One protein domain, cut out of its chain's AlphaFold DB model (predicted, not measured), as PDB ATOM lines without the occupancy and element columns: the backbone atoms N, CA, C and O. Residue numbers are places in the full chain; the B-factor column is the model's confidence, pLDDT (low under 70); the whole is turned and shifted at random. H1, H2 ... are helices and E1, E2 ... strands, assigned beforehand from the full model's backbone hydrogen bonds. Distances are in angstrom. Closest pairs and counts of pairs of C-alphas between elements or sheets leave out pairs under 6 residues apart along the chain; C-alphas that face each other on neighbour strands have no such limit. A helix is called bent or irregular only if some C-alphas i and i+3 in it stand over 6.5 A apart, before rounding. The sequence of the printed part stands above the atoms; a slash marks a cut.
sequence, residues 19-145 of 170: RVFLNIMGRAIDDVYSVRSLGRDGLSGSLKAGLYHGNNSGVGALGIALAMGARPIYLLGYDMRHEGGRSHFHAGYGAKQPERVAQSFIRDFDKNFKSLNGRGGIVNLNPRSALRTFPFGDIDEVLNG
ATOM      1  N   ARG A  19      47.800 -32.962  22.779       89.44
ATOM      2  CA  ARG A  19      47.403 -32.518  24.120       89.44
ATOM      3  C   ARG A  19      45.984 -32.993  24.374       89.44
ATOM      4  O   ARG A  19      45.077 -32.659  23.615       89.44
ATOM      5  N   VAL A  20      45.806 -33.778  25.426       90.94
ATOM      6  CA  VAL A  20      44.522 -34.378  25.788       90.94
ATOM      7  C   VAL A  20      44.206 -34.013  27.231       90.94
ATOM      8  O   VAL A  20      45.068 -34.119  28.102       90.94
ATOM      9  N   PHE A  21      42.968 -33.604  27.493       91.56
ATOM     10  CA  PHE A  21      42.485 -33.297  28.833       91.56
ATOM     11  C   PHE A  21      41.202 -34.068  29.122       91.56
ATOM     12  O   PHE A  21      40.194 -33.894  28.436       91.56
ATOM     13  N   LEU A  22      41.230 -34.905  30.161       92.12
ATOM     14  CA  LEU A  22      40.028 -35.547  30.678       92.12
ATOM     15  C   LEU A  22      39.200 -34.512  31.438       92.12
ATOM     16  O   LEU A  22      39.520 -34.118  32.560       92.12
ATOM     17  N   ASN A  23      38.132 -34.055  30.800       91.00
ATOM     18  CA  ASN A  23      37.336 -32.933  31.247       91.00
ATOM     19  C   ASN A  23      36.292 -33.364  32.279       91.00
ATOM     20  O   ASN A  23      35.129 -33.618  31.965       91.00
ATOM     21  N   ILE A  24      36.737 -33.448  33.531       87.38
ATOM     22  CA  ILE A  24      35.885 -33.768  34.684       87.38
ATOM     23  C   ILE A  24      35.064 -32.537  35.113       87.38
ATOM     24  O   ILE A  24      33.978 -32.681  35.660       87.38
ATOM     25  N   MET A  25      35.560 -31.323  34.845       85.06
ATOM     26  CA  MET A  25      34.977 -30.059  35.328       85.06
ATOM     27  C   MET A  25      34.073 -29.349  34.306       85.06
ATOM     28  O   MET A  25      33.589 -28.256  34.579       85.06
ATOM     29  N   GLY A  26      33.869 -29.926  33.119       85.19
ATOM     30  CA  GLY A  26      33.082 -29.309  32.047       85.19
ATOM     31  C   GLY A  26      33.724 -28.069  31.414       85.19
ATOM     32  O   GLY A  26      33.030 -27.278  30.785       85.19
ATOM     33  N   ARG A  27      35.044 -27.883  31.545       87.06
ATOM     34  CA  ARG A  27      35.773 -26.728  31.006       87.06
ATOM     35  C   ARG A  27      36.576 -27.099  29.761       87.06
ATOM     36  O   ARG A  27      37.437 -27.975  29.812       87.06
ATOM     37  N   ALA A  28      36.311 -26.405  28.659       84.12
ATOM     38  CA  ALA A  28      37.166 -26.462  27.480       84.12
ATOM     39  C   ALA A  28      38.475 -25.699  27.737       84.12
ATOM     40  O   ALA A  28      38.484 -24.671  28.417       84.12
ATOM     41  N   ILE A  29      39.573 -26.231  27.206       88.25
ATOM     42  CA  ILE A  29      40.887 -25.590  27.204       88.25
ATOM     43  C   ILE A  29      41.274 -25.443  25.739       88.25
ATOM     44  O   ILE A  29      41.206 -26.420  24.990       88.25
ATOM     45  N   ASP A  30      41.644 -24.230  25.345       87.06
ATOM     46  CA  ASP A  30      42.048 -23.948  23.974       87.06
ATOM     47  C   ASP A  30      43.250 -24.805  23.587       87.06
ATOM     48  O   ASP A  30      44.160 -25.026  24.389       87.06
ATOM     49  N   ASP A  31      43.240 -25.293  22.346       87.94
ATOM     50  CA  ASP A  31      44.340 -26.067  21.768       87.94
ATOM     51  C   ASP A  31      44.644 -27.398  22.507       87.94
ATOM     52  O   ASP A  31      45.729 -27.978  22.414       87.94
ATOM     53  N   VAL A  32      43.649 -27.917  23.240       90.62
ATOM     54  CA  VAL A  32      43.693 -29.204  23.942       90.62
ATOM     55  C   VAL A  32      42.458 -30.030  23.590       90.62
ATOM     56  O   VAL A  32      41.321 -29.581  23.717       90.62
ATOM     57  N   TYR A  33      42.666 -31.284  23.184       91.56
ATOM     58  CA  TYR A  33      41.571 -32.209  22.916       91.56
ATOM     59  C   TYR A  33      40.858 -32.573  24.223       91.56
ATOM     60  O   TYR A  33      41.407 -33.256  25.092       91.56
ATOM     61  N   SER A  34      39.621 -32.105  24.363       93.69
ATOM     62  CA  SER A  34      38.800 -32.336  25.548       93.69
ATOM     63  C   SER A  34      38.081 -33.681  25.450       93.69
ATOM     64  O   SER A  34      37.284 -33.908  24.543       93.69
ATOM     65  N   VAL A  35      38.345 -34.571  26.403       94.75
ATOM     66  CA  VAL A  35      37.682 -35.873  26.521       94.75
ATOM     67  C   VAL A  35      36.592 -35.767  27.571       94.75
ATOM     68  O   VAL A  35      36.860 -35.391  28.711       94.75
ATOM     69  N   ARG A  36      35.361 -36.129  27.211       94.94
ATOM     70  CA  ARG A  36      34.245 -36.160  28.161       94.94
ATOM     71  C   ARG A  36      34.530 -37.153  29.291       94.94
ATOM     72  O   ARG A  36      34.928 -38.288  29.041       94.94
ATOM     73  N   SER A  37      34.241 -36.747  30.522       94.62
ATOM     74  CA  SER A  37      34.198 -37.665  31.654       94.62
ATOM     75  C   SER A  37      32.892 -38.475  31.678       94.62
ATOM     76  O   SER A  37      31.802 -37.909  31.585       94.62
ATOM     77  N   LEU A  38      33.003 -39.799  31.813       95.44
ATOM     78  CA  LEU A  38      31.880 -40.740  31.953       95.44
ATOM     79  C   LEU A  38      31.583 -41.112  33.415       95.44
ATOM     80  O   LEU A  38      30.711 -41.933  33.684       95.44
ATOM     81  N   GLY A  39      32.290 -40.494  34.365       94.12
ATOM     82  CA  GLY A  39      32.207 -40.800  35.791       94.12
ATOM     83  C   GLY A  39      33.385 -41.640  36.288       94.12
ATOM     84  O   GLY A  39      34.451 -41.678  35.670       94.12
ATOM     85  N   ARG A  40      33.208 -42.284  37.447       92.62
ATOM     86  CA  ARG A  40      34.306 -42.942  38.176       92.62
ATOM     87  C   ARG A  40      34.591 -44.377  37.753       92.62
ATOM     88  O   ARG A  40      35.759 -44.741  37.686       92.62
ATOM     89  N   ASP A  41      33.545 -45.151  37.488       93.31
ATOM     90  CA  ASP A  41      33.632 -46.607  37.383       93.31
ATOM     91  C   ASP A  41      33.241 -47.067  35.974       93.31
ATOM     92  O   ASP A  41      32.090 -46.902  35.567       93.31
ATOM     93  N   GLY A  42      34.185 -47.665  35.249       92.38
ATOM     94  CA  GLY A  42      33.959 -48.313  33.961       92.38
ATOM     95  C   GLY A  42      35.205 -48.341  33.075       92.38
ATOM     96  O   GLY A  42      36.296 -47.945  33.465       92.38
ATOM     97  N   LEU A  43      35.052 -48.800  31.839       91.62
ATOM     98  CA  LEU A  43      36.138 -48.779  30.868       91.62
ATOM     99  C   LEU A  43      35.606 -48.363  29.505       91.62
ATOM    100  O   LEU A  43      34.556 -48.825  29.072       91.62
ATOM    101  N   SER A  44      36.340 -47.483  28.833       92.38
ATOM    102  CA  SER A  44      36.045 -47.048  27.472       92.38
ATOM    103  C   SER A  44      37.324 -47.115  26.651       92.38
ATOM    104  O   SER A  44      38.377 -46.665  27.097       92.38
ATOM    105  N   GLY A  45      37.223 -47.682  25.450       87.56
ATOM    106  CA  GLY A  45      38.317 -47.750  24.479       87.56
ATOM    107  C   GLY A  45      38.339 -46.576  23.498       87.56
ATOM    108  O   GLY A  45      39.000 -46.671  22.471       87.56
ATOM    109  N   SER A  46      37.580 -45.500  23.744       91.31
ATOM    110  CA  SER A  46      37.421 -44.407  22.780       91.31
ATOM    111  C   SER A  46      37.421 -43.034  23.440       91.31
ATOM    112  O   SER A  46      36.561 -42.719  24.261       91.31
ATOM    113  N   LEU A  47      38.323 -42.160  22.981       93.75
ATOM    114  CA  LEU A  47      38.329 -40.750  23.377       93.75
ATOM    115  C   LEU A  47      37.041 -40.023  22.953       93.75
ATOM    116  O   LEU A  47      36.575 -39.138  23.667       93.75
ATOM    117  N   LYS A  48      36.439 -40.426  21.823       93.31
ATOM    118  CA  LYS A  48      35.197 -39.834  21.301       93.31
ATOM    119  C   LYS A  48      33.994 -40.158  22.188       93.31
ATOM    120  O   LYS A  48      33.142 -39.300  22.389       93.31
ATOM    121  N   ALA A  49      33.920 -41.388  22.703       94.06
ATOM    122  CA  ALA A  49      32.854 -41.792  23.621       94.06
ATOM    123  C   ALA A  49      33.009 -41.141  25.006       94.06
ATOM    124  O   ALA A  49      32.015 -40.899  25.688       94.06
ATOM    125  N   GLY A  50      34.245 -40.823  25.397       95.25
ATOM    126  CA  GLY A  50      34.604 -40.340  26.726       95.25
ATOM    127  C   GLY A  50      35.305 -41.420  27.546       95.25
ATOM    128  O   GLY A  50      35.377 -42.578  27.138       95.25
ATOM    129  N   LEU A  51      35.836 -41.038  28.707       96.19
ATOM    130  CA  LEU A  51      36.609 -41.920  29.584       96.19
ATOM    131  C   LEU A  51      36.170 -41.813  31.045       96.19
ATOM    132  O   LEU A  51      35.642 -40.790  31.488       96.19
ATOM    133  N   TYR A  52      36.448 -42.870  31.803       95.94
ATOM    134  CA  TYR A  52      36.268 -42.910  33.250       95.94
ATOM    135  C   TYR A  52      37.508 -42.359  33.950       95.94
ATOM    136  O   TYR A  52      38.635 -42.605  33.522       95.94
ATOM    137  N   HIS A  53      37.304 -41.575  35.006       93.56
ATOM    138  CA  HIS A  53      38.393 -40.847  35.661       93.56
ATOM    139  C   HIS A  53      38.889 -41.496  36.958       93.56
ATOM    140  O   HIS A  53      39.969 -41.142  37.425       93.56
ATOM    141  N   GLY A  54      38.116 -42.416  37.547       93.81
ATOM    142  CA  GLY A  54      38.412 -43.010  38.852       93.81
ATOM    143  C   GLY A  54      38.641 -41.978  39.963       93.81
ATOM    144  O   GLY A  54      38.216 -40.824  39.890       93.81
ATOM    145  N   ASN A  55      39.326 -42.393  41.022       92.19
ATOM    146  CA  ASN A  55      39.621 -41.561  42.188       92.19
ATOM    147  C   ASN A  55      41.071 -41.034  42.212       92.19
ATOM    148  O   ASN A  55      41.477 -40.398  43.179       92.19
ATOM    149  N   ASN A  56      41.865 -41.281  41.164       93.06
ATOM    150  CA  ASN A  56      43.193 -40.691  40.970       93.06
ATOM    151  C   ASN A  56      43.485 -40.479  39.476       93.06
ATOM    152  O   ASN A  56      42.913 -41.150  38.618       93.06
ATOM    153  N   SER A  57      44.416 -39.575  39.168       92.06
ATOM    154  CA  SER A  57      44.798 -39.239  37.789       92.06
ATOM    155  C   SER A  57      45.350 -40.424  36.990       92.06
ATOM    156  O   SER A  57      45.237 -40.428  35.767       92.06
ATOM    157  N   GLY A  58      45.902 -41.439  37.658       94.94
ATOM    158  CA  GLY A  58      46.438 -42.637  37.021       94.94
ATOM    159  C   GLY A  58      45.382 -43.462  36.280       94.94
ATOM    160  O   GLY A  58      45.681 -44.001  35.219       94.94
ATOM    161  N   VAL A  59      44.140 -43.523  36.778       95.56
ATOM    162  CA  VAL A  59      43.035 -44.214  36.080       95.56
ATOM    163  C   VAL A  59      42.736 -43.524  34.748       95.56
ATOM    164  O   VAL A  59      42.700 -44.174  33.705       95.56
ATOM    165  N   GLY A  60      42.596 -42.196  34.768       94.50
ATOM    166  CA  GLY A  60      42.373 -41.410  33.555       94.50
ATOM    167  C   GLY A  60      43.541 -41.497  32.569       94.50
ATOM    168  O   GLY A  60      43.319 -41.683  31.374       94.50
ATOM    169  N   ALA A  61      44.782 -41.421  33.060       94.62
ATOM    170  CA  ALA A  61      45.980 -41.537  32.230       94.62
ATOM    171  C   ALA A  61      46.060 -42.901  31.521       94.62
ATOM    172  O   ALA A  61      46.296 -42.954  30.313       94.62
ATOM    173  N   LEU A  62      45.792 -43.995  32.243       94.75
ATOM    174  CA  LEU A  62      45.756 -45.336  31.663       94.75
ATOM    175  C   LEU A  62      44.615 -45.493  30.647       94.75
ATOM    176  O   LEU A  62      44.822 -46.060  29.576       94.75
ATOM    177  N   GLY A  63      43.434 -44.939  30.936       94.00
ATOM    178  CA  GLY A  63      42.313 -44.915  29.995       94.00
ATOM    179  C   GLY A  63      42.647 -44.191  28.685       94.00
ATOM    180  O   GLY A  63      42.332 -44.700  27.611       94.00
ATOM    181  N   ILE A  64      43.337 -43.046  28.755       94.12
ATOM    182  CA  ILE A  64      43.805 -42.311  27.567       94.12
ATOM    183  C   ILE A  64      44.791 -43.165  26.764       94.12
ATOM    184  O   ILE A  64      44.616 -43.305  25.556       94.12
ATOM    185  N   ALA A  65      45.788 -43.766  27.421       93.12
ATOM    186  CA  ALA A  65      46.780 -44.606  26.751       93.12
ATOM    187  C   ALA A  65      46.126 -45.784  26.005       93.12
ATOM    188  O   ALA A  65      46.432 -46.023  24.836       93.12
ATOM    189  N   LEU A  66      45.171 -46.466  26.646       92.94
ATOM    190  CA  LEU A  66      44.407 -47.558  26.036       92.94
ATOM    191  C   LEU A  66      43.566 -47.087  24.845       92.94
ATOM    192  O   LEU A  66      43.611 -47.704  23.783       92.94
ATOM    193  N   ALA A  67      42.832 -45.982  24.991       92.69
ATOM    194  CA  ALA A  67      42.000 -45.433  23.921       92.69
ATOM    195  C   ALA A  67      42.814 -44.892  22.732       92.69
ATOM    196  O   ALA A  67      42.291 -44.788  21.625       92.69
ATOM    197  N   MET A  68      44.088 -44.554  22.950       90.75
ATOM    198  CA  MET A  68      45.040 -44.181  21.900       90.75
ATOM    199  C   MET A  68      45.787 -45.385  21.303       90.75
ATOM    200  O   MET A  68      46.616 -45.199  20.417       90.75
ATOM    201  N   GLY A  69      45.505 -46.608  21.764       89.62
ATOM    202  CA  GLY A  69      46.098 -47.832  21.226       89.62
ATOM    203  C   GLY A  69      47.538 -48.100  21.676       89.62
ATOM    204  O   GLY A  69      48.226 -48.901  21.041       89.62
ATOM    205  N   ALA A  70      48.008 -47.459  22.753       90.44
ATOM    206  CA  ALA A  70      49.351 -47.693  23.279       90.44
ATOM    207  C   ALA A  70      49.522 -49.163  23.695       90.44
ATOM    208  O   ALA A  70      48.701 -49.711  24.433       90.44
ATOM    209  N   ARG A  71      50.588 -49.810  23.209       89.38
ATOM    210  CA  ARG A  71      50.927 -51.190  23.565       89.38
ATOM    211  C   ARG A  71      52.400 -51.490  23.253       89.38
ATOM    212  O   ARG A  71      52.782 -51.353  22.091       89.38
ATOM    213  N   PRO A  72      53.193 -51.989  24.215       90.69
ATOM    214  CA  PRO A  72      52.857 -52.187  25.632       90.69
ATOM    215  C   PRO A  72      52.670 -50.863  26.400       90.69
ATOM    216  O   PRO A  72      53.072 -49.803  25.928       90.69
ATOM    217  N   ILE A  73      52.050 -50.932  27.582       94.62
ATOM    218  CA  ILE A  73      51.919 -49.811  28.524       94.62
ATOM    219  C   ILE A  73      52.683 -50.165  29.796       94.62
ATOM    220  O   ILE A  73      52.344 -51.126  30.483       94.62
ATOM    221  N   TYR A  74      53.684 -49.362  30.142       95.81
ATOM    222  CA  TYR A  74      54.493 -49.558  31.339       95.81
ATOM    223  C   TYR A  74      54.118 -48.546  32.423       95.81
ATOM    224  O   TYR A  74      54.139 -47.337  32.193       95.81
ATOM    225  N   LEU A  75      53.762 -49.034  33.610       96.12
ATOM    226  CA  LEU A  75      53.368 -48.213  34.750       96.12
ATOM    227  C   LEU A  75      54.558 -48.016  35.688       96.12
ATOM    228  O   LEU A  75      55.058 -48.973  36.277       96.12
ATOM    229  N   LEU A  76      54.958 -46.760  35.876       94.81
ATOM    230  CA  LEU A  76      55.971 -46.345  36.844       94.81
ATOM    231  C   LEU A  76      55.399 -45.240  37.741       94.81
ATOM    232  O   LEU A  76      54.751 -44.318  37.253       94.81
ATOM    233  N   GLY A  77      55.600 -45.351  39.058       92.81
ATOM    234  CA  GLY A  77      55.028 -44.430  40.054       92.81
ATOM    235  C   GLY A  77      53.577 -44.736  40.464       92.81
ATOM    236  O   GLY A  77      52.975 -43.972  41.218       92.81
ATOM    237  N   TYR A  78      53.016 -45.860  40.008       95.38
ATOM    238  CA  TYR A  78      51.686 -46.355  40.389       95.38
ATOM    239  C   TYR A  78      51.804 -47.237  41.638       95.38
ATOM    240  O   TYR A  78      51.580 -48.444  41.605       95.38
ATOM    241  N   ASP A  79      52.227 -46.627  42.740       93.75
ATOM    242  CA  ASP A  79      52.679 -47.330  43.941       93.75
ATOM    243  C   ASP A  79      51.554 -47.724  44.902       93.75
ATOM    244  O   ASP A  79      51.590 -48.803  45.488       93.75
ATOM    245  N   MET A  80      50.570 -46.837  45.078       94.12
ATOM    246  CA  MET A  80      49.359 -47.041  45.887       94.12
ATOM    247  C   MET A  80      49.677 -47.480  47.323       94.12
ATOM    248  O   MET A  80      48.969 -48.285  47.926       94.12
ATOM    249  N   ARG A  81      50.756 -46.930  47.879       90.56
ATOM    250  CA  ARG A  81      51.265 -47.258  49.210       90.56
ATOM    251  C   ARG A  81      51.834 -46.027  49.893       90.56
ATOM    252  O   ARG A  81      52.208 -45.054  49.237       90.56
ATOM    253  N   HIS A  82      51.967 -46.135  51.204       88.69
ATOM    254  CA  HIS A  82      52.693 -45.181  52.022       88.69
ATOM    255  C   HIS A  82      54.030 -45.802  52.426       88.69
ATOM    256  O   HIS A  82      54.067 -46.941  52.880       88.69
ATOM    257  N   GLU A  83      55.131 -45.068  52.278       83.06
ATOM    258  CA  GLU A  83      56.457 -45.496  52.738       83.06
ATOM    259  C   GLU A  83      57.040 -44.462  53.697       83.06
ATOM    260  O   GLU A  83      57.269 -43.308  53.327       83.06
ATOM    261  N   GLY A  84      57.281 -44.864  54.950       79.75
ATOM    262  CA  GLY A  84      57.846 -43.972  55.967       79.75
ATOM    263  C   GLY A  84      56.996 -42.716  56.195       79.75
ATOM    264  O   GLY A  84      57.532 -41.617  56.307       79.75
ATOM    265  N   GLY A  85      55.665 -42.852  56.170       79.62
ATOM    266  CA  GLY A  85      54.729 -41.733  56.319       79.62
ATOM    267  C   GLY A  85      54.582 -40.834  55.084       79.62
ATOM    268  O   GLY A  85      53.836 -39.856  55.143       79.62
ATOM    269  N   ARG A  86      55.247 -41.158  53.967       83.31
ATOM    270  CA  ARG A  86      55.098 -40.461  52.681       83.31
ATOM    271  C   ARG A  86      54.143 -41.220  51.772       83.31
ATOM    272  O   ARG A  86      54.282 -42.426  51.614       83.31
ATOM    273  N   SER A  87      53.213 -40.507  51.147       86.12
ATOM    274  CA  SER A  87      52.281 -41.057  50.150       86.12
ATOM    275  C   SER A  87      52.628 -40.693  48.704       86.12
ATOM    276  O   SER A  87      51.976 -41.173  47.783       86.12
ATOM    277  N   HIS A  88      53.621 -39.827  48.497       87.62
ATOM    278  CA  HIS A  88      54.030 -39.314  47.188       87.62
ATOM    279  C   HIS A  88      55.557 -39.331  47.078       87.62
ATOM    280  O   HIS A  88      56.259 -39.317  48.092       87.62
ATOM    281  N   PHE A  89      56.064 -39.311  45.845       85.50
ATOM    282  CA  PHE A  89      57.494 -39.133  45.577       85.50
ATOM    283  C   PHE A  89      57.959 -37.687  45.830       85.50
ATOM    284  O   PHE A  89      59.078 -37.462  46.281       85.50
ATOM    285  N   HIS A  90      57.085 -36.704  45.584       83.50
ATOM    286  CA  HIS A  90      57.315 -35.298  45.932       83.50
ATOM    287  C   HIS A  90      56.943 -35.013  47.397       83.50
ATOM    288  O   HIS A  90      56.444 -35.887  48.106       83.50
ATOM    289  N   ALA A  91      57.112 -33.762  47.843       79.62
ATOM    290  CA  ALA A  91      56.846 -33.309  49.217       79.62
ATOM    291  C   ALA A  91      55.382 -33.469  49.702       79.62
ATOM    292  O   ALA A  91      55.047 -33.067  50.813       79.62
ATOM    293  N   GLY A  92      54.506 -34.075  48.893       77.62
ATOM    294  CA  GLY A  92      53.086 -34.237  49.173       77.62
ATOM    295  C   GLY A  92      52.320 -32.916  49.120       77.62
ATOM    296  O   GLY A  92      52.739 -31.960  48.469       77.62
ATOM    297  N   TYR A  93      51.177 -32.893  49.800       76.38
ATOM    298  CA  TYR A  93      50.338 -31.713  50.004       76.38
ATOM    299  C   TYR A  93      50.283 -31.396  51.505       76.38
ATOM    300  O   TYR A  93      50.597 -32.256  52.327       76.38
ATOM    301  N   GLY A  94      49.841 -30.189  51.877       73.00
ATOM    302  CA  GLY A  94      49.801 -29.749  53.283       73.00
ATOM    303  C   GLY A  94      49.003 -30.663  54.229       73.00
ATOM    304  O   GLY A  94      49.258 -30.671  55.431       73.00
ATOM    305  N   ALA A  95      48.083 -31.476  53.699       78.06
ATOM    306  CA  ALA A  95      47.383 -32.513  54.448       78.06
ATOM    307  C   ALA A  95      47.976 -33.904  54.171       78.06
ATOM    308  O   ALA A  95      48.107 -34.325  53.018       78.06
ATOM    309  N   LYS A  96      48.252 -34.663  55.240       79.69
ATOM    310  CA  LYS A  96      48.619 -36.080  55.127       79.69
ATOM    311  C   LYS A  96      47.437 -36.869  54.571       79.69
ATOM    312  O   LYS A  96      46.346 -36.846  55.137       79.69
ATOM    313  N   GLN A  97      47.659 -37.603  53.485       82.94
ATOM    314  CA  GLN A  97      46.660 -38.547  52.994       82.94
ATOM    315  C   GLN A  97      46.646 -39.797  53.881       82.94
ATOM    316  O   GLN A  97      47.703 -40.392  54.078       82.94
ATOM    317  N   PRO A  98      45.485 -40.242  54.383       87.69
ATOM    318  CA  PRO A  98      45.388 -41.508  55.104       87.69
ATOM    319  C   PRO A  98      45.586 -42.721  54.177       87.69
ATOM    320  O   PRO A  98      45.183 -42.682  53.015       87.69
ATOM    321  N   GLU A  99      46.100 -43.836  54.698       86.56
ATOM    322  CA  GLU A  99      46.328 -45.079  53.929       86.56
ATOM    323  C   GLU A  99      45.068 -45.630  53.243       86.56
ATOM    324  O   GLU A  99      45.129 -46.137  52.122       86.56
ATOM    325  N   ARG A 100      43.886 -45.450  53.852       90.75
ATOM    326  CA  ARG A 100      42.596 -45.855  53.254       90.75
ATOM    327  C   ARG A 100      42.335 -45.222  51.881       90.75
ATOM    328  O   ARG A 100      41.562 -45.764  51.093       90.75
ATOM    329  N   VAL A 101      42.954 -44.072  51.596       91.44
ATOM    330  CA  VAL A 101      42.871 -43.410  50.287       91.44
ATOM    331  C   VAL A 101      43.603 -44.245  49.238       91.44
ATOM    332  O   VAL A 101      43.024 -44.534  48.192       91.44
ATOM    333  N   ALA A 102      44.803 -44.739  49.546       92.19
ATOM    334  CA  ALA A 102      45.556 -45.615  48.653       92.19
ATOM    335  C   ALA A 102      44.801 -46.928  48.378       92.19
ATOM    336  O   ALA A 102      44.690 -47.358  47.232       92.19
ATOM    337  N   GLN A 103      44.151 -47.500  49.397       93.44
ATOM    338  CA  GLN A 103      43.274 -48.664  49.213       93.44
ATOM    339  C   GLN A 103      42.083 -48.375  48.286       93.44
ATOM    340  O   GLN A 103      41.656 -49.250  47.535       93.44
ATOM    341  N   SER A 104      41.526 -47.157  48.323       94.62
ATOM    342  CA  SER A 104      40.462 -46.765  47.389       94.62
ATOM    343  C   SER A 104      40.959 -46.704  45.948       94.62
ATOM    344  O   SER A 104      40.245 -47.127  45.048       94.62
ATOM    345  N   PHE A 105      42.204 -46.267  45.736       95.31
ATOM    346  CA  PHE A 105      42.818 -46.244  44.413       95.31
ATOM    347  C   PHE A 105      42.981 -47.653  43.852       95.31
ATOM    348  O   PHE A 105      42.604 -47.883  42.712       95.31
ATOM    349  N   ILE A 106      43.464 -48.604  44.658       95.56
ATOM    350  CA  ILE A 106      43.591 -50.012  44.247       95.56
ATOM    351  C   ILE A 106      42.233 -50.565  43.797       95.56
ATOM    352  O   ILE A 106      42.127 -51.120  42.705       95.56
ATOM    353  N   ARG A 107      41.177 -50.342  44.595       94.75
ATOM    354  CA  ARG A 107      39.816 -50.781  44.243       94.75
ATOM    355  C   ARG A 107      39.331 -50.189  42.925       94.75
ATOM    356  O   ARG A 107      38.673 -50.887  42.162       94.75
ATOM    357  N   ASP A 108      39.644 -48.927  42.653       94.56
ATOM    358  CA  ASP A 108      39.278 -48.303  41.385       94.56
ATOM    359  C   ASP A 108      40.028 -48.933  40.213       94.56
ATOM    360  O   ASP A 108      39.406 -49.231  39.197       94.56
ATOM    361  N   PHE A 109      41.326 -49.212  40.340       95.31
ATOM    362  CA  PHE A 109      42.045 -49.917  39.279       95.31
ATOM    363  C   PHE A 109      41.466 -51.311  39.019       95.31
ATOM    364  O   PHE A 109      41.267 -51.678  37.862       95.31
ATOM    365  N   ASP A 110      41.116 -52.051  40.071       93.88
ATOM    366  CA  ASP A 110      40.458 -53.348  39.924       93.88
ATOM    367  C   ASP A 110      39.103 -53.214  39.220       93.88
ATOM    368  O   ASP A 110      38.836 -53.918  38.250       93.88
ATOM    369  N   LYS A 111      38.246 -52.284  39.645       93.38
ATOM    370  CA  LYS A 111      36.936 -52.076  39.009       93.38
ATOM    371  C   LYS A 111      37.045 -51.708  37.530       93.38
ATOM    372  O   LYS A 111      36.275 -52.218  36.723       93.38
ATOM    373  N   ASN A 112      37.965 -50.807  37.192       93.19
ATOM    374  CA  ASN A 112      38.058 -50.243  35.848       93.19
ATOM    375  C   ASN A 112      38.846 -51.156  34.890       93.19
ATOM    376  O   ASN A 112      38.539 -51.190  33.704       93.19
ATOM    377  N   PHE A 113      39.835 -51.923  35.372       93.62
ATOM    378  CA  PHE A 113      40.787 -52.613  34.489       93.62
ATOM    379  C   PHE A 113      40.950 -54.114  34.737       93.62
ATOM    380  O   PHE A 113      41.597 -54.777  33.928       93.62
ATOM    381  N   LYS A 114      40.361 -54.706  35.787       89.94
ATOM    382  CA  LYS A 114      40.516 -56.151  36.056       89.94
ATOM    383  C   LYS A 114      40.020 -57.034  34.910       89.94
ATOM    384  O   LYS A 114      40.587 -58.099  34.679       89.94
ATOM    385  N   SER A 115      39.010 -56.587  34.160       88.19
ATOM    386  CA  SER A 115      38.508 -57.288  32.968       88.19
ATOM    387  C   SER A 115      39.550 -57.412  31.851       88.19
ATOM    388  O   SER A 115      39.420 -58.284  30.991       88.19
ATOM    389  N   LEU A 116      40.605 -56.590  31.877       84.44
ATOM    390  CA  LEU A 116      41.711 -56.688  30.939       84.44
ATOM    391  C   LEU A 116      42.594 -57.907  31.231       84.44
ATOM    392  O   LEU A 116      43.093 -58.481  30.282       84.44
ATOM    393  N   ASN A 117      42.732 -58.376  32.479       69.12
ATOM    394  CA  ASN A 117      43.399 -59.639  32.861       69.12
ATOM    395  C   ASN A 117      44.647 -60.017  32.014       69.12
ATOM    396  O   ASN A 117      44.696 -61.081  31.396       69.12
ATOM    397  N   GLY A 118      45.624 -59.107  31.897       64.12
ATOM    398  CA  GLY A 118      46.848 -59.296  31.093       64.12
ATOM    399  C   GLY A 118      46.701 -59.038  29.583       64.12
ATOM    400  O   GLY A 118      47.693 -58.875  28.873       64.12
ATOM    401  N   ARG A 119      45.473 -58.915  29.076       62.91
ATOM    402  CA  ARG A 119      45.162 -58.369  27.748       62.91
ATOM    403  C   ARG A 119      45.445 -56.861  27.768       62.91
ATOM    404  O   ARG A 119      45.217 -56.185  28.763       62.91
ATOM    405  N   GLY A 120      45.986 -56.328  26.676       66.94
ATOM    406  CA  GLY A 120      46.383 -54.914  26.575       66.94
ATOM    407  C   GLY A 120      47.857 -54.627  26.880       66.94
ATOM    408  O   GLY A 120      48.322 -53.541  26.562       66.94
ATOM    409  N   GLY A 121      48.623 -55.596  27.399       87.44
ATOM    410  CA  GLY A 121      50.072 -55.438  27.589       87.44
ATOM    411  C   GLY A 121      50.440 -54.360  28.612       87.44
ATOM    412  O   GLY A 121      51.393 -53.617  28.389       87.44
ATOM    413  N   ILE A 122      49.656 -54.251  29.690       93.94
ATOM    414  CA  ILE A 122      49.911 -53.335  30.805       93.94
ATOM    415  C   ILE A 122      50.827 -54.037  31.807       93.94
ATOM    416  O   ILE A 122      50.497 -55.128  32.273       93.94
ATOM    417  N   VAL A 123      51.950 -53.411  32.148       94.88
ATOM    418  CA  VAL A 123      52.979 -53.978  33.028       94.88
ATOM    419  C   VAL A 123      53.328 -52.976  34.122       94.88
ATOM    420  O   VAL A 123      53.607 -51.814  33.838       94.88
ATOM    421  N   ASN A 124      53.322 -53.414  35.378       96.00
ATOM    422  CA  ASN A 124      53.754 -52.612  36.518       96.00
ATOM    423  C   ASN A 124      55.263 -52.776  36.744       96.00
ATOM    424  O   ASN A 124      55.733 -53.877  37.021       96.00
ATOM    425  N   LEU A 125      56.022 -51.685  36.643       96.75
ATOM    426  CA  LEU A 125      57.485 -51.703  36.755       96.75
ATOM    427  C   LEU A 125      58.002 -51.495  38.183       96.75
ATOM    428  O   LEU A 125      59.209 -51.470  38.401       96.75
ATOM    429  N   ASN A 126      57.118 -51.330  39.172       95.38
ATOM    430  CA  ASN A 126      57.532 -51.265  40.569       95.38
ATOM    431  C   ASN A 126      57.142 -52.552  41.313       95.38
ATOM    432  O   ASN A 126      55.999 -52.652  41.768       95.38
ATOM    433  N   PRO A 127      58.068 -53.500  41.563       94.62
ATOM    434  CA  PRO A 127      57.755 -54.757  42.256       94.62
ATOM    435  C   PRO A 127      57.191 -54.549  43.672       94.62
ATOM    436  O   PRO A 127      56.461 -55.392  44.204       94.62
ATOM    437  N   ARG A 128      57.473 -53.394  44.285       94.00
ATOM    438  CA  ARG A 128      57.009 -53.038  45.629       94.00
ATOM    439  C   ARG A 128      55.678 -52.265  45.640       94.00
ATOM    440  O   ARG A 128      55.222 -51.884  46.719       94.00
ATOM    441  N   SER A 129      55.056 -52.022  44.484       95.31
ATOM    442  CA  SER A 129      53.739 -51.376  44.374       95.31
ATOM    443  C   SER A 129      52.636 -52.226  45.017       95.31
ATOM    444  O   SER A 129      52.639 -53.444  44.904       95.31
ATOM    445  N   ALA A 130      51.651 -51.600  45.659       95.69
ATOM    446  CA  ALA A 130      50.455 -52.287  46.148       95.69
ATOM    447  C   ALA A 130      49.435 -52.593  45.032       95.69
ATOM    448  O   ALA A 130      48.485 -53.343  45.253       95.69
ATOM    449  N   LEU A 131      49.619 -52.037  43.831       95.00
ATOM    450  CA  LEU A 131      48.746 -52.256  42.683       95.00
ATOM    451  C   LEU A 131      49.083 -53.585  41.992       95.00
ATOM    452  O   LEU A 131      49.976 -53.654  41.146       95.00
ATOM    453  N   ARG A 132      48.358 -54.645  42.362       93.69
ATOM    454  CA  ARG A 132      48.584 -56.025  41.888       93.69
ATOM    455  C   ARG A 132      47.714 -56.449  40.698       93.69
ATOM    456  O   ARG A 132      47.850 -57.571  40.230       93.69
ATOM    457  N   THR A 133      46.838 -55.573  40.203       92.44
ATOM    458  CA  THR A 133      45.917 -55.843  39.081       92.44
ATOM    459  C   THR A 133      46.641 -56.207  37.775       92.44
ATOM    460  O   THR A 133      46.064 -56.874  36.918       92.44
ATOM    461  N   PHE A 134      47.897 -55.778  37.615       93.56
ATOM    462  CA  PHE A 134      48.705 -55.971  36.409       93.56
ATOM    463  C   PHE A 134      49.942 -56.833  36.699       93.56
ATOM    464  O   PHE A 134      50.459 -56.778  37.820       93.56
ATOM    465  N   PRO A 135      50.445 -57.599  35.712       93.25
ATOM    466  CA  PRO A 135      51.712 -58.311  35.851       93.25
ATOM    467  C   PRO A 135      52.866 -57.340  36.121       93.25
ATOM    468  O   PRO A 135      52.849 -56.195  35.665       93.25
ATOM    469  N   PHE A 136      53.874 -57.815  36.850       94.62
ATOM    470  CA  PHE A 136      55.094 -57.057  37.118       94.62
ATOM    471  C   PHE A 136      56.147 -57.308  36.041       94.62
ATOM    472  O   PHE A 136      56.204 -58.400  35.477       94.62
ATOM    473  N   GLY A 137      56.976 -56.301  35.781       93.31
ATOM    474  CA  GLY A 137      58.142 -56.394  34.908       93.31
ATOM    475  C   GLY A 137      59.320 -55.610  35.475       93.31
ATOM    476  O   GLY A 137      59.160 -54.847  36.431       93.31
ATOM    477  N   ASP A 138      60.489 -55.813  34.882       93.75
ATOM    478  CA  ASP A 138      61.728 -55.158  35.283       93.75
ATOM    479  C   ASP A 138      61.971 -53.887  34.448       93.75
ATOM    480  O   ASP A 138      61.813 -53.879  33.225       93.75
ATOM    481  N   ILE A 139      62.302 -52.778  35.115       94.00
ATOM    482  CA  ILE A 139      62.522 -51.492  34.444       94.00
ATOM    483  C   ILE A 139      63.806 -51.485  33.608       94.00
ATOM    484  O   ILE A 139      63.814 -50.897  32.525       94.00
ATOM    485  N   ASP A 140      64.862 -52.152  34.069       92.25
ATOM    486  CA  ASP A 140      66.140 -52.205  33.371       92.25
ATOM    487  C   ASP A 140      66.018 -53.068  32.114       92.25
ATOM    488  O   ASP A 140      66.565 -52.705  31.075       92.25
ATOM    489  N   GLU A 141      65.232 -54.148  32.156       90.62
ATOM    490  CA  GLU A 141      64.893 -54.928  30.958       90.62
ATOM    491  C   GLU A 141      64.129 -54.097  29.919       90.62
ATOM    492  O   GLU A 141      64.392 -54.207  28.722       90.62
ATOM    493  N   VAL A 142      63.195 -53.241  30.342       90.38
ATOM    494  CA  VAL A 142      62.417 -52.396  29.419       90.38
ATOM    495  C   VAL A 142      63.277 -51.297  28.796       90.38
ATOM    496  O   VAL A 142      63.152 -51.027  27.601       90.38
ATOM    497  N   LEU A 143      64.147 -50.664  29.585       88.56
ATOM    498  CA  LEU A 143      64.996 -49.569  29.114       88.56
ATOM    499  C   LEU A 143      66.194 -50.059  28.289       88.56
ATOM    500  O   LEU A 143      66.594 -49.382  27.342       88.56
ATOM    501  N   ASN A 144      66.745 -51.235  28.606       87.69
ATOM    502  CA  ASN A 144      67.960 -51.761  27.971       87.69
ATOM    503  C   ASN A 144      67.707 -52.948  27.026       87.69
ATOM    504  O   ASN A 144      68.627 -53.393  26.342       87.69
ATOM    505  N   GLY A 145      66.484 -53.476  26.976       71.75
ATOM    506  CA  GLY A 145      66.118 -54.595  26.113       71.75
ATOM    507  C   GLY A 145      66.051 -54.228  24.625       71.75
ATOM    508  O   GLY A 145      66.023 -53.052  24.267       71.75
TER     509      GLY A 145
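Overview. This is residues 19 to 145 of the 170 residues of an uncharacterized protein of Candidatus Aminicenantes bacterium RBG_13_64_14 (UniProt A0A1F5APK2). This domain has little regular structure: helix H1 forms a core between two small sheets, E1 with E2 and E3 with E4, while longer H2 runs beside it and H3 lies far out. Of 127 printed residues, 49 are in named elements, ordered E1, E2, H1, E3, H2, E4, H3. Both sheets are parallel; the mixed whole is compact, radius of gyration of the C-alphas 15.2 A, spanning 40 by 39 by 27 A.

Arrangement. E1, residues 20 to 23, and E2, 33 to 36, are parallel neighbours; N 21 and O 33 are within hydrogen-bond range, 2.9 A. The closest C-alphas of E1 and H1, residues 57 to 67, are those of Leu 22 and Gly 60, 6.9 A. E3, residues 73 to 75, H2, 99 to 116, and E4, 122 to 124, form a strand-helix-strand unit, parallel neighbour strands joined through a helix, with a right-handed crossover; N 75 and O 123 are 2.8 A apart. H2, with residues 108 to 112 alone, only just touches H1, with 3 pairs of C-alphas within 8 A, closest Val 59 and Phe 109, 6.6 A. H3, residues 139 to 144, is apart from H2. Every O i to N i+4 pair is within range in H1 and H3, 12 of 14 in H2.

Along the chain. E1 begins at C-alpha 20 (44.522, -34.378, 25.788); H3 ends at C-alpha 144 (67.960, -51.761, 27.971). H1 is 15.4 A long. H2, 26.2 A, is irregular: C-alphas 112 and 115 are 7.6 A apart.

Size, cuts and confidence. The C-alphas of Gly 26 and Gly 145 are farthest apart, 42.0 A. The printed part has no cut. Links E2 to H1, E3 to H2 and E4 to H3 are long; residues 90 to 95 stand free. Residues 117 to 120 have pLDDT under 70.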